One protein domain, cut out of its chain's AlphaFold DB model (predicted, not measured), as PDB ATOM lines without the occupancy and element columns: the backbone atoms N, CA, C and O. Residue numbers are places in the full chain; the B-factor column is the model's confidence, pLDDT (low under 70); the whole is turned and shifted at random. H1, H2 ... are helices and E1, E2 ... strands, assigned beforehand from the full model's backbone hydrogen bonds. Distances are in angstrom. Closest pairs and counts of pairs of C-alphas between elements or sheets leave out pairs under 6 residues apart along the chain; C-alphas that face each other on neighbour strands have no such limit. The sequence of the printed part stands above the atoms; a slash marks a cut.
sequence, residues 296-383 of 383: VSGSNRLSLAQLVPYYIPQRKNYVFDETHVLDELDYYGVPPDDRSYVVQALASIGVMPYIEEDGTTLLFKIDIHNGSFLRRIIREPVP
ATOM      1  N   VAL A 296      42.811  23.256  75.630       85.19
ATOM      2  CA  VAL A 296      42.937  22.694  74.279       85.19
ATOM      3  C   VAL A 296      42.005  21.482  74.163       85.19
ATOM      4  O   VAL A 296      41.898  20.684  75.091       85.19
ATOM      5  N   SER A 297      41.299  21.342  73.038       87.06
ATOM      6  CA  SER A 297      40.348  20.238  72.841       87.06
ATOM      7  C   SER A 297      41.042  18.881  72.993       87.06
ATOM      8  O   SER A 297      42.032  18.618  72.318       87.06
ATOM      9  N   GLY A 298      40.518  18.025  73.875       88.00
ATOM     10  CA  GLY A 298      41.100  16.709  74.163       88.00
ATOM     11  C   GLY A 298      42.343  16.730  75.062       88.00
ATOM     12  O   GLY A 298      42.984  15.695  75.211       88.00
ATOM     13  N   SER A 299      42.691  17.871  75.667       86.12
ATOM     14  CA  SER A 299      43.837  18.006  76.571       86.12
ATOM     15  C   SER A 299      43.463  18.750  77.856       86.12
ATOM     16  O   SER A 299      42.541  19.566  77.887       86.12
ATOM     17  N   ASN A 300      44.211  18.492  78.931       83.62
ATOM     18  CA  ASN A 300      44.122  19.259  80.175       83.62
ATOM     19  C   ASN A 300      44.931  20.567  80.137       83.62
ATOM     20  O   ASN A 300      44.790  21.397  81.036       83.62
ATOM     21  N   ARG A 301      45.728  20.782  79.082       84.06
ATOM     22  CA  ARG A 301      46.559  21.977  78.914       84.06
ATOM     23  C   ARG A 301      45.720  23.221  78.657       84.06
ATOM     24  O   ARG A 301      44.712  23.182  77.944       84.06
ATOM     25  N   LEU A 302      46.183  24.351  79.190       85.50
ATOM     26  CA  LEU A 302      45.626  25.662  78.868       85.50
ATOM     27  C   LEU A 302      45.969  26.047  77.425       85.50
ATOM     28  O   LEU A 302      47.103  25.915  76.976       85.50
ATOM     29  N   SER A 303      44.985  26.571  76.702       88.88
ATOM     30  CA  SER A 303      45.138  27.075  75.342       88.88
ATOM     31  C   SER A 303      45.770  28.464  75.371       88.88
ATOM     32  O   SER A 303      45.077  29.486  75.381       88.88
ATOM     33  N   LEU A 304      47.103  28.517  75.394       85.00
ATOM     34  CA  LEU A 304      47.845  29.781  75.457       85.00
ATOM     35  C   LEU A 304      47.573  30.675  74.243       85.00
ATOM     36  O   LEU A 304      47.387  31.883  74.391       85.00
ATOM     37  N   ALA A 305      47.436  30.063  73.066       85.44
ATOM     38  CA  ALA A 305      47.093  30.747  71.823       85.44
ATOM     39  C   ALA A 305      45.741  31.483  71.885       85.44
ATOM     40  O   ALA A 305      45.551  32.480  71.194       85.44
ATOM     41  N   GLN A 306      44.801  31.023  72.719       83.94
ATOM     42  CA  GLN A 306      43.529  31.714  72.954       83.94
ATOM     43  C   GLN A 306      43.588  32.640  74.171       83.94
ATOM     44  O   GLN A 306      42.897  33.651  74.199       83.94
ATOM     45  N   LEU A 307      44.402  32.329  75.180       81.25
ATOM     46  CA  LEU A 307      44.487  33.141  76.391       81.25
ATOM     47  C   LEU A 307      45.219  34.459  76.156       81.25
ATOM     48  O   LEU A 307      44.704  35.531  76.476       81.25
ATOM     49  N   VAL A 308      46.412  34.392  75.573       79.94
ATOM     50  CA  VAL A 308      47.317  35.540  75.522       79.94
ATOM     51  C   VAL A 308      46.802  36.662  74.615       79.94
ATOM     52  O   VAL A 308      46.747  37.802  75.076       79.94
ATOM     53  N   PRO A 309      46.360  36.409  73.370       76.56
ATOM     54  CA  PRO A 309      45.945  37.499  72.486       76.56
ATOM     55  C   PRO A 309      44.629  38.159  72.910       76.56
ATOM     56  O   PRO A 309      44.436  39.347  72.657       76.56
ATOM     57  N   TYR A 310      43.725  37.401  73.542       75.00
ATOM     58  CA  TYR A 310      42.341  37.831  73.769       75.00
ATOM     59  C   TYR A 310      42.049  38.294  75.198       75.00
ATOM     60  O   TYR A 310      41.138  39.098  75.388       75.00
ATOM     61  N   TYR A 311      42.791  37.804  76.196       72.75
ATOM     62  CA  TYR A 311      42.483  38.055  77.611       72.75
ATOM     63  C   TYR A 311      43.582  38.794  78.363       72.75
ATOM     64  O   TYR A 311      43.309  39.390  79.403       72.75
ATOM     65  N   ILE A 312      44.814  38.776  77.853       73.50
ATOM     66  CA  ILE A 312      45.948  39.417  78.511       73.50
ATOM     67  C   ILE A 312      46.139  40.834  77.943       73.50
ATOM     68  O   ILE A 312      46.251  41.000  76.724       73.50
ATOM     69  N   PRO A 313      46.198  41.877  78.796       67.31
ATOM     70  CA  PRO A 313      46.479  43.238  78.349       67.31
ATOM     71  C   PRO A 313      47.812  43.321  77.595       67.31
ATOM     72  O   PRO A 313      48.848  42.949  78.124       67.31
ATOM     73  N   GLN A 314      47.810  43.874  76.383       67.56
ATOM     74  CA  GLN A 314      49.004  43.923  75.518       67.56
ATOM     75  C   GLN A 314      49.995  45.056  75.865       67.56
ATOM     76  O   GLN A 314      51.019  45.219  75.201       67.56
ATOM     77  N   ARG A 315      49.692  45.898  76.865       63.25
ATOM     78  CA  ARG A 315      50.534  47.047  77.245       63.25
ATOM     79  C   ARG A 315      51.461  46.680  78.404       63.25
ATOM     80  O   ARG A 315      50.997  46.226  79.444       63.25
ATOM     81  N   LYS A 316      52.763  46.929  78.226       60.50
ATOM     82  CA  LYS A 316      53.815  46.684  79.227       60.50
ATOM     83  C   LYS A 316      53.917  47.850  80.213       60.50
ATOM     84  O   LYS A 316      54.054  48.988  79.775       60.50
ATOM     85  N   ASN A 317      53.956  47.554  81.514       60.59
ATOM     86  CA  ASN A 317      54.207  48.550  82.571       60.59
ATOM     87  C   ASN A 317      55.481  48.274  83.401       60.59
ATOM     88  O   ASN A 317      55.758  49.004  84.351       60.59
ATOM     89  N   TYR A 318      56.282  47.256  83.066       66.12
ATOM     90  CA  TYR A 318      57.505  46.909  83.806       66.12
ATOM     91  C   TYR A 318      58.612  46.364  82.893       66.12
ATOM     92  O   TYR A 318      58.386  46.048  81.725       66.12
ATOM     93  N   VAL A 319      59.833  46.312  83.432       67.75
ATOM     94  CA  VAL A 319      61.022  45.812  82.730       67.75
ATOM     95  C   VAL A 319      61.020  44.286  82.753       67.75
ATOM     96  O   VAL A 319      60.719  43.686  83.780       67.75
ATOM     97  N   PHE A 320      61.341  43.669  81.618       78.44
ATOM     98  CA  PHE A 320      61.227  42.231  81.401       78.44
ATOM     99  C   PHE A 320      62.496  41.710  80.715       78.44
ATOM    100  O   PHE A 320      62.825  42.166  79.618       78.44
ATOM    101  N   ASP A 321      63.216  40.799  81.376       80.12
ATOM    102  CA  ASP A 321      64.419  40.158  80.834       80.12
ATOM    103  C   ASP A 321      64.020  38.892  80.068       80.12
ATOM    104  O   ASP A 321      63.948  37.791  80.615       80.12
ATOM    105  N   GLU A 322      63.700  39.076  78.791       86.56
ATOM    106  CA  GLU A 322      63.208  38.008  77.922       86.56
ATOM    107  C   GLU A 322      64.205  36.858  77.770       86.56
ATOM    108  O   GLU A 322      63.799  35.700  77.762       86.56
ATOM    109  N   THR A 323      65.505  37.157  77.701       85.69
ATOM    110  CA  THR A 323      66.543  36.131  77.554       85.69
ATOM    111  C   THR A 323      66.603  35.245  78.793       85.69
ATOM    112  O   THR A 323      66.516  34.029  78.670       85.69
ATOM    113  N   HIS A 324      66.656  35.847  79.986       83.00
ATOM    114  CA  HIS A 324      66.629  35.082  81.233       83.00
ATOM    115  C   HIS A 324      65.345  34.255  81.371       83.00
ATOM    116  O   HIS A 324      65.375  33.130  81.867       83.00
ATOM    117  N   VAL A 325      64.202  34.805  80.948       85.31
ATOM    118  CA  VAL A 325      62.932  34.080  81.011       85.31
ATOM    119  C   VAL A 325      62.924  32.887  80.057       85.31
ATOM    120  O   VAL A 325      62.504  31.806  80.455       85.31
ATOM    121  N   LEU A 326      63.407  33.045  78.826       89.06
ATOM    122  CA  LEU A 326      63.492  31.950  77.858       89.06
ATOM    123  C   LEU A 326      64.390  30.806  78.346       89.06
ATOM    124  O   LEU A 326      64.004  29.648  78.193       89.06
ATOM    125  N   ASP A 327      65.529  31.126  78.965       85.56
ATOM    126  CA  ASP A 327      66.448  30.131  79.533       85.56
ATOM    127  C   ASP A 327      65.781  29.319  80.662       85.56
ATOM    128  O   ASP A 327      65.909  28.097  80.729       85.56
ATOM    129  N   GLU A 328      65.015  29.977  81.534       86.06
ATOM    130  CA  GLU A 328      64.264  29.312  82.607       86.06
ATOM    131  C   GLU A 328      63.090  28.479  82.058       86.06
ATOM    132  O   GLU A 328      62.862  27.358  82.508       86.06
ATOM    133  N   LEU A 329      62.369  28.960  81.039       88.88
ATOM    134  CA  LEU A 329      61.314  28.169  80.387       88.88
ATOM    135  C   LEU A 329      61.868  26.905  79.713       88.88
ATOM    136  O   LEU A 329      61.198  25.871  79.718       88.88
ATOM    137  N   ASP A 330      63.082  26.973  79.159       89.62
ATOM    138  CA  ASP A 330      63.798  25.805  78.640       89.62
ATOM    139  C   ASP A 330      64.158  24.826  79.763       89.62
ATOM    140  O   ASP A 330      63.870  23.634  79.654       89.62
ATOM    141  N   TYR A 331      64.683  25.336  80.883       87.62
ATOM    142  CA  TYR A 331      65.004  24.537  82.068       87.62
ATOM    143  C   TYR A 331      63.787  23.785  82.634       87.62
ATOM    144  O   TYR A 331      63.902  22.620  83.015       87.62
ATOM    145  N   TYR A 332      62.611  24.421  82.655       86.25
ATOM    146  CA  TYR A 332      61.358  23.801  83.102       86.25
ATOM    147  C   TYR A 332      60.646  22.968  82.025       86.25
ATOM    148  O   TYR A 332      59.557  22.465  82.281       86.25
ATOM    149  N   GLY A 333      61.243  22.786  80.842       90.38
ATOM    150  CA  GLY A 333      60.712  21.893  79.811       90.38
ATOM    151  C   GLY A 333      59.476  22.420  79.078       90.38
ATOM    152  O   GLY A 333      58.742  21.633  78.480       90.38
ATOM    153  N   VAL A 334      59.232  23.736  79.078       88.00
ATOM    154  CA  VAL A 334      58.115  24.318  78.319       88.00
ATOM    155  C   VAL A 334      58.363  24.106  76.817       88.00
ATOM    156  O   VAL A 334      59.439  24.478  76.323       88.00
ATOM    157  N   PRO A 335      57.407  23.534  76.057       91.56
ATOM    158  CA  PRO A 335      57.560  23.283  74.629       91.56
ATOM    159  C   PRO A 335      57.864  24.566  73.848       91.56
ATOM    160  O   PRO A 335      57.275  25.605  74.156       91.56
ATOM    161  N   PRO A 336      58.736  24.523  72.822       91.50
ATOM    162  CA  PRO A 336      59.130  25.707  72.054       91.50
ATOM    163  C   PRO A 336      57.956  26.533  71.515       91.50
ATOM    164  O   PRO A 336      57.996  27.762  71.589       91.50
ATOM    165  N   ASP A 337      56.894  25.866  71.058       90.50
ATOM    166  CA  ASP A 337      55.695  26.509  70.504       90.50
ATOM    167  C   ASP A 337      54.946  27.357  71.546       90.50
ATOM    168  O   ASP A 337      54.392  28.412  71.224       90.50
ATOM    169  N   ASP A 338      54.995  26.947  72.816       88.31
ATOM    170  CA  ASP A 338      54.323  27.624  73.924       88.31
ATOM    171  C   ASP A 338      55.165  28.757  74.519       88.31
ATOM    172  O   ASP A 338      54.608  29.706  75.078       88.31
ATOM    173  N   ARG A 339      56.499  28.706  74.379       92.62
ATOM    174  CA  ARG A 339      57.418  29.681  74.998       92.62
ATOM    175  C   ARG A 339      57.083  31.112  74.614       92.62
ATOM    176  O   ARG A 339      57.053  31.970  75.487       92.62
ATOM    177  N   SER A 340      56.792  31.366  73.339       89.38
ATOM    178  CA  SER A 340      56.450  32.713  72.861       89.38
ATOM    179  C   SER A 340      55.221  33.288  73.579       89.38
ATOM    180  O   SER A 340      55.237  34.441  74.016       89.38
ATOM    181  N   TYR A 341      54.194  32.464  73.801       87.62
ATOM    182  CA  TYR A 341      52.992  32.852  74.533       87.62
ATOM    183  C   TYR A 341      53.261  33.029  76.027       87.62
ATOM    184  O   TYR A 341      52.796  34.006  76.612       87.62
ATOM    185  N   VAL A 342      54.028  32.128  76.652       85.50
ATOM    186  CA  VAL A 342      54.381  32.251  78.076       85.50
ATOM    187  C   VAL A 342      55.209  33.511  78.319       85.50
ATOM    188  O   VAL A 342      54.916  34.262  79.245       85.50
ATOM    189  N   VAL A 343      56.183  33.801  77.456       89.25
ATOM    190  CA  VAL A 343      56.976  35.036  77.483       89.25
ATOM    191  C   VAL A 343      56.078  36.261  77.344       89.25
ATOM    192  O   VAL A 343      56.174  37.180  78.152       89.25
ATOM    193  N   GLN A 344      55.169  36.274  76.367       84.81
ATOM    194  CA  GLN A 344      54.249  37.393  76.167       84.81
ATOM    195  C   GLN A 344      53.314  37.589  77.371       84.81
ATOM    196  O   GLN A 344      53.094  38.728  77.793       84.81
ATOM    197  N   ALA A 345      52.801  36.505  77.955       82.19
ATOM    198  CA  ALA A 345      51.986  36.548  79.162       82.19
ATOM    199  C   ALA A 345      52.788  37.089  80.351       82.19
ATOM    200  O   ALA A 345      52.385  38.073  80.969       82.19
ATOM    201  N   LEU A 346      53.966  36.524  80.624       84.19
ATOM    202  CA  LEU A 346      54.844  36.976  81.700       84.19
ATOM    203  C   LEU A 346      55.299  38.419  81.513       84.19
ATOM    204  O   LEU A 346      55.416  39.113  82.509       84.19
ATOM    205  N   ALA A 347      55.496  38.895  80.283       81.31
ATOM    206  CA  ALA A 347      55.844  40.286  79.988       81.31
ATOM    207  C   ALA A 347      54.670  41.265  80.154       81.31
ATOM    208  O   ALA A 347      54.882  42.477  80.238       81.31
ATOM    209  N   SER A 348      53.440  40.752  80.170       75.25
ATOM    210  CA  SER A 348      52.216  41.552  80.243       75.25
ATOM    211  C   SER A 348      51.626  41.574  81.652       75.25
ATOM    212  O   SER A 348      51.365  42.638  82.206       75.25
ATOM    213  N   ILE A 349      51.505  40.409  82.292       73.81
ATOM    214  CA  ILE A 349      50.824  40.223  83.585       73.81
ATOM    215  C   ILE A 349      51.729  39.696  84.708       73.81
ATOM    216  O   ILE A 349      51.307  39.612  85.860       73.81
ATOM    217  N   GLY A 350      52.986  39.361  84.417       76.75
ATOM    218  CA  GLY A 350      54.003  39.038  85.420       76.75
ATOM    219  C   GLY A 350      53.845  37.676  86.092       76.75
ATOM    220  O   GLY A 350      54.705  37.256  86.867       76.75
ATOM    221  N   VAL A 351      52.758  36.976  85.797       79.94
ATOM    222  CA  VAL A 351      52.453  35.632  86.270       79.94
ATOM    223  C   VAL A 351      51.785  34.863  85.144       79.94
ATOM    224  O   VAL A 351      51.007  35.433  84.382       79.94
ATOM    225  N   MET A 352      52.093  33.580  85.031       83.06
ATOM    226  CA  MET A 352      51.487  32.706  84.047       83.06
ATOM    227  C   MET A 352      51.340  31.297  84.628       83.06
ATOM    228  O   MET A 352      52.357  30.656  84.894       83.06
ATOM    229  N   PRO A 353      50.113  30.784  84.835       79.50
ATOM    230  CA  PRO A 353      49.942  29.357  85.074       79.50
ATOM    231  C   PRO A 353      50.297  28.581  83.800       79.50
ATOM    232  O   PRO A 353      49.944  28.967  82.684       79.50
ATOM    233  N   TYR A 354      50.938  27.441  83.954       83.62
ATOM    234  CA  TYR A 354      51.203  26.522  82.867       83.62
ATOM    235  C   TYR A 354      50.826  25.123  83.331       83.62
ATOM    236  O   TYR A 354      51.425  24.594  84.260       83.62
ATOM    237  N   ILE A 355      49.769  24.572  82.738       79.75
ATOM    238  CA  ILE A 355      49.264  23.243  83.089       79.75
ATOM    239  C   ILE A 355      49.902  22.241  82.134       79.75
ATOM    240  O   ILE A 355      49.714  22.356  80.922       79.75
ATOM    241  N   GLU A 356      50.651  21.294  82.686       81.00
ATOM    242  CA  GLU A 356      51.295  20.196  81.970       81.00
ATOM    243  C   GLU A 356      50.275  19.110  81.567       81.00
ATOM    244  O   GLU A 356      49.097  19.149  81.933       81.00
ATOM    245  N   GLU A 357      50.696  18.142  80.750       78.19
ATOM    246  CA  GLU A 357      49.811  17.070  80.258       78.19
ATOM    247  C   GLU A 357      49.318  16.140  81.369       78.19
ATOM    248  O   GLU A 357      48.189  15.648  81.311       78.19
ATOM    249  N   ASP A 358      50.137  15.955  82.401       80.56
ATOM    250  CA  ASP A 358      49.811  15.204  83.614       80.56
ATOM    251  C   ASP A 358      48.862  15.970  84.560       80.56
ATOM    252  O   ASP A 358      48.426  15.429  85.575       80.56
ATOM    253  N   GLY A 359      48.509  17.214  84.218       73.81
ATOM    254  CA  GLY A 359      47.670  18.102  85.017       73.81
ATOM    255  C   GLY A 359      48.440  18.954  86.028       73.81
ATOM    256  O   GLY A 359      47.842  19.864  86.608       73.81
ATOM    257  N   THR A 360      49.743  18.729  86.215       76.44
ATOM    258  CA  THR A 360      50.568  19.527  87.126       76.44
ATOM    259  C   THR A 360      50.529  20.993  86.706       76.44
ATOM    260  O   THR A 360      50.728  21.334  85.540       76.44
ATOM    261  N   THR A 361      50.248  21.890  87.656       74.50
ATOM    262  CA  THR A 361      50.242  23.332  87.386       74.50
ATOM    263  C   THR A 361      51.567  23.940  87.836       74.50
ATOM    264  O   THR A 361      51.889  23.957  89.023       74.50
ATOM    265  N   LEU A 362      52.338  24.451  86.876       79.56
ATOM    266  CA  LEU A 362      53.516  25.278  87.102       79.56
ATOM    267  C   LEU A 362      53.095  26.746  87.119       79.56
ATOM    268  O   LEU A 362      52.655  27.288  86.106       79.56
ATOM    269  N   LEU A 363      53.240  27.416  88.257       79.94
ATOM    270  CA  LEU A 363      52.967  28.848  88.342       79.94
ATOM    271  C   LEU A 363      54.249  29.650  88.090       79.94
ATOM    272  O   LEU A 363      55.053  29.876  88.998       79.94
ATOM    273  N   PHE A 364      54.440  30.091  86.848       82.94
ATOM    274  CA  PHE A 364      55.545  30.965  86.471       82.94
ATOM    275  C   PHE A 364      55.290  32.372  87.000       82.94
ATOM    276  O   PHE A 364      54.265  32.979  86.704       82.94
ATOM    277  N   LYS A 365      56.231  32.917  87.768       82.06
ATOM    278  CA  LYS A 365      56.157  34.288  88.274       82.06
ATOM    279  C   LYS A 365      57.472  34.979  88.027       82.06
ATOM    280  O   LYS A 365      58.513  34.484  88.449       82.06
ATOM    281  N   ILE A 366      57.413  36.154  87.431       79.00
ATOM    282  CA  ILE A 366      58.547  37.070  87.458       79.00
ATOM    283  C   ILE A 366      58.406  38.015  88.647       79.00
ATOM    284  O   ILE A 366      57.317  38.205  89.179       79.00
ATOM    285  N   ASP A 367      59.496  38.592  89.104       73.31
ATOM    286  CA  ASP A 367      59.531  39.665  90.078       73.31
ATOM    287  C   ASP A 367      59.156  40.962  89.351       73.31
ATOM    288  O   ASP A 367      59.748  41.304  88.325       73.31
ATOM    289  N   ILE A 368      58.164  41.691  89.873       67.38
ATOM    290  CA  ILE A 368      57.749  42.970  89.282       67.38
ATOM    291  C   ILE A 368      58.895  43.985  89.232       67.38
ATOM    292  O   ILE A 368      58.867  44.877  88.391       67.38
ATOM    293  N   HIS A 369      59.893  43.872  90.113       63.78
ATOM    294  CA  HIS A 369      60.980  44.838  90.220       63.78
ATOM    295  C   HIS A 369      62.005  44.687  89.116       63.78
ATOM    296  O   HIS A 369      62.416  45.695  88.554       63.78
ATOM    297  N   ASN A 370      62.424  43.456  88.832       65.75
ATOM    298  CA  ASN A 370      63.561  43.183  87.953       65.75
ATOM    299  C   ASN A 370      63.221  42.311  86.740       65.75
ATOM    300  O   ASN A 370      64.103  42.060  85.924       65.75
ATOM    301  N   GLY A 371      61.972  41.855  86.617       64.44
ATOM    302  CA  GLY A 371      61.525  41.022  85.505       64.44
ATOM    303  C   GLY A 371      62.119  39.612  85.484       64.44
ATOM    304  O   GLY A 371      61.896  38.894  84.517       64.44
ATOM    305  N   SER A 372      62.870  39.211  86.517       73.31
ATOM    306  CA  SER A 372      63.472  37.877  86.636       73.31
ATOM    307  C   SER A 372      62.539  36.907  87.351       73.31
ATOM    308  O   SER A 372      61.649  37.327  88.080       73.31
ATOM    309  N   PHE A 373      62.733  35.602  87.174       73.81
ATOM    310  CA  PHE A 373      61.905  34.595  87.835       73.81
ATOM    311  C   PHE A 373      61.993  34.657  89.368       73.81
ATOM    312  O   PHE A 373      63.076  34.643  89.960       73.81
ATOM    313  N   LEU A 374      60.835  34.667  90.035       68.00
ATOM    314  CA  LEU A 374      60.755  34.421  91.470       68.00
ATOM    315  C   LEU A 374      61.085  32.945  91.713       68.00
ATOM    316  O   LEU A 374      60.445  32.055  91.166       68.00
ATOM    317  N   ARG A 375      62.083  32.687  92.564       54.81
ATOM    318  CA  ARG A 375      62.722  31.373  92.806       54.81
ATOM    319  C   ARG A 375      61.812  30.199  93.203       54.81
ATOM    320  O   ARG A 375      62.319  29.095  93.384       54.81
ATOM    321  N   ARG A 376      60.512  30.399  93.404       54.66
ATOM    322  CA  ARG A 376      59.566  29.331  93.743       54.66
ATOM    323  C   ARG A 376      58.536  29.210  92.633       54.66
ATOM    324  O   ARG A 376      57.499  29.864  92.688       54.66
ATOM    325  N   ILE A 377      58.808  28.338  91.664       57.47
ATOM    326  CA  ILE A 377      57.714  27.721  90.918       57.47
ATOM    327  C   ILE A 377      56.989  26.820  91.907       57.47
ATOM    328  O   ILE A 377      57.552  25.842  92.404       57.47
ATOM    329  N   ILE A 378      55.769  27.213  92.253       58.19
ATOM    330  CA  ILE A 378      54.894  26.392  93.077       58.19
ATOM    331  C   ILE A 378      54.374  25.301  92.144       58.19
ATOM    332  O   ILE A 378      53.699  25.600  91.162       58.19
ATOM    333  N   ARG A 379      54.770  24.054  92.411       55.50
ATOM    334  CA  ARG A 379      54.105  22.880  91.850       55.50
ATOM    335  C   ARG A 379      52.912  22.609  92.740       55.50
ATOM    336  O   ARG A 379      53.084  22.085  93.840       55.50
ATOM    337  N   GLU A 380      51.737  23.020  92.296       50.84
ATOM    338  CA  GLU A 380      50.510  22.630  92.978       50.84
ATOM    339  C   GLU A 380      50.088  21.265  92.428       50.84
ATOM    340  O   GLU A 380      49.886  21.141  91.212       50.84
ATOM    341  N   PRO A 381      50.009  20.217  93.270       45.56
ATOM    342  CA  PRO A 381      49.309  19.010  92.870       45.56
ATOM    343  C   PRO A 381      47.851  19.384  92.591       45.56
ATOM    344  O   PRO A 381      47.266  20.200  93.305       45.56
ATOM    345  N   VAL A 382      47.282  18.808  91.535       46.00
ATOM    346  CA  VAL A 382      45.856  18.965  91.227       46.00
ATOM    347  C   VAL A 382      45.048  18.506  92.451       46.00
ATOM    348  O   VAL A 382      45.320  17.398  92.925       46.00
ATOM    349  N   PRO A 383      44.123  19.324  92.993       42.03
ATOM    350  CA  PRO A 383      43.194  18.864  94.022       42.03
ATOM    351  C   PRO A 383      42.260  17.762  93.510       42.03
ATOM    352  O   PRO A 383      41.864  17.814  92.320       42.03
TER     353      PRO A 383
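Overview. This is residues 296 to 383 of the 383 residues of a protein of Planctomycetes bacterium (UniProt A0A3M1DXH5). H3, between H1 and H2, packs on one face of a three-stranded sheet, making two layers. The 88 printed residues include three named helices, then a meander of E1, E2, E3, each antiparallel to the one before. The mixed-class whole is compact, radius of gyration of the C-alphas 12.5 A, spanning 36 by 28 by 24 A.

Arrangement. H1, residues 304 to 311, and H2, residues 322 to 331, touch H3, residues 336 to 349, closest at C-alphas 308 and 345, 6.0 A, and 329 and 339, 6.8 A. H2 has every O i to N i+4 pair within hydrogen-bond range, H1 2 of 4, H3 8 of 10. In hairpin E1, residues 351 to 355, and E2, residues 361 to 365, N 352 and O 364 are 2.8 A apart.

Along the chain. H1 begins at C-alpha 304 (47.845, 29.781, 75.457), and E3, residues 378 to 380, ends at C-alpha 380 (50.510, 22.630, 92.978).

Size, cuts and confidence. The printed part has no cut; the E2-E3 link is long; residues 374 to 383 are under pLDDT 70.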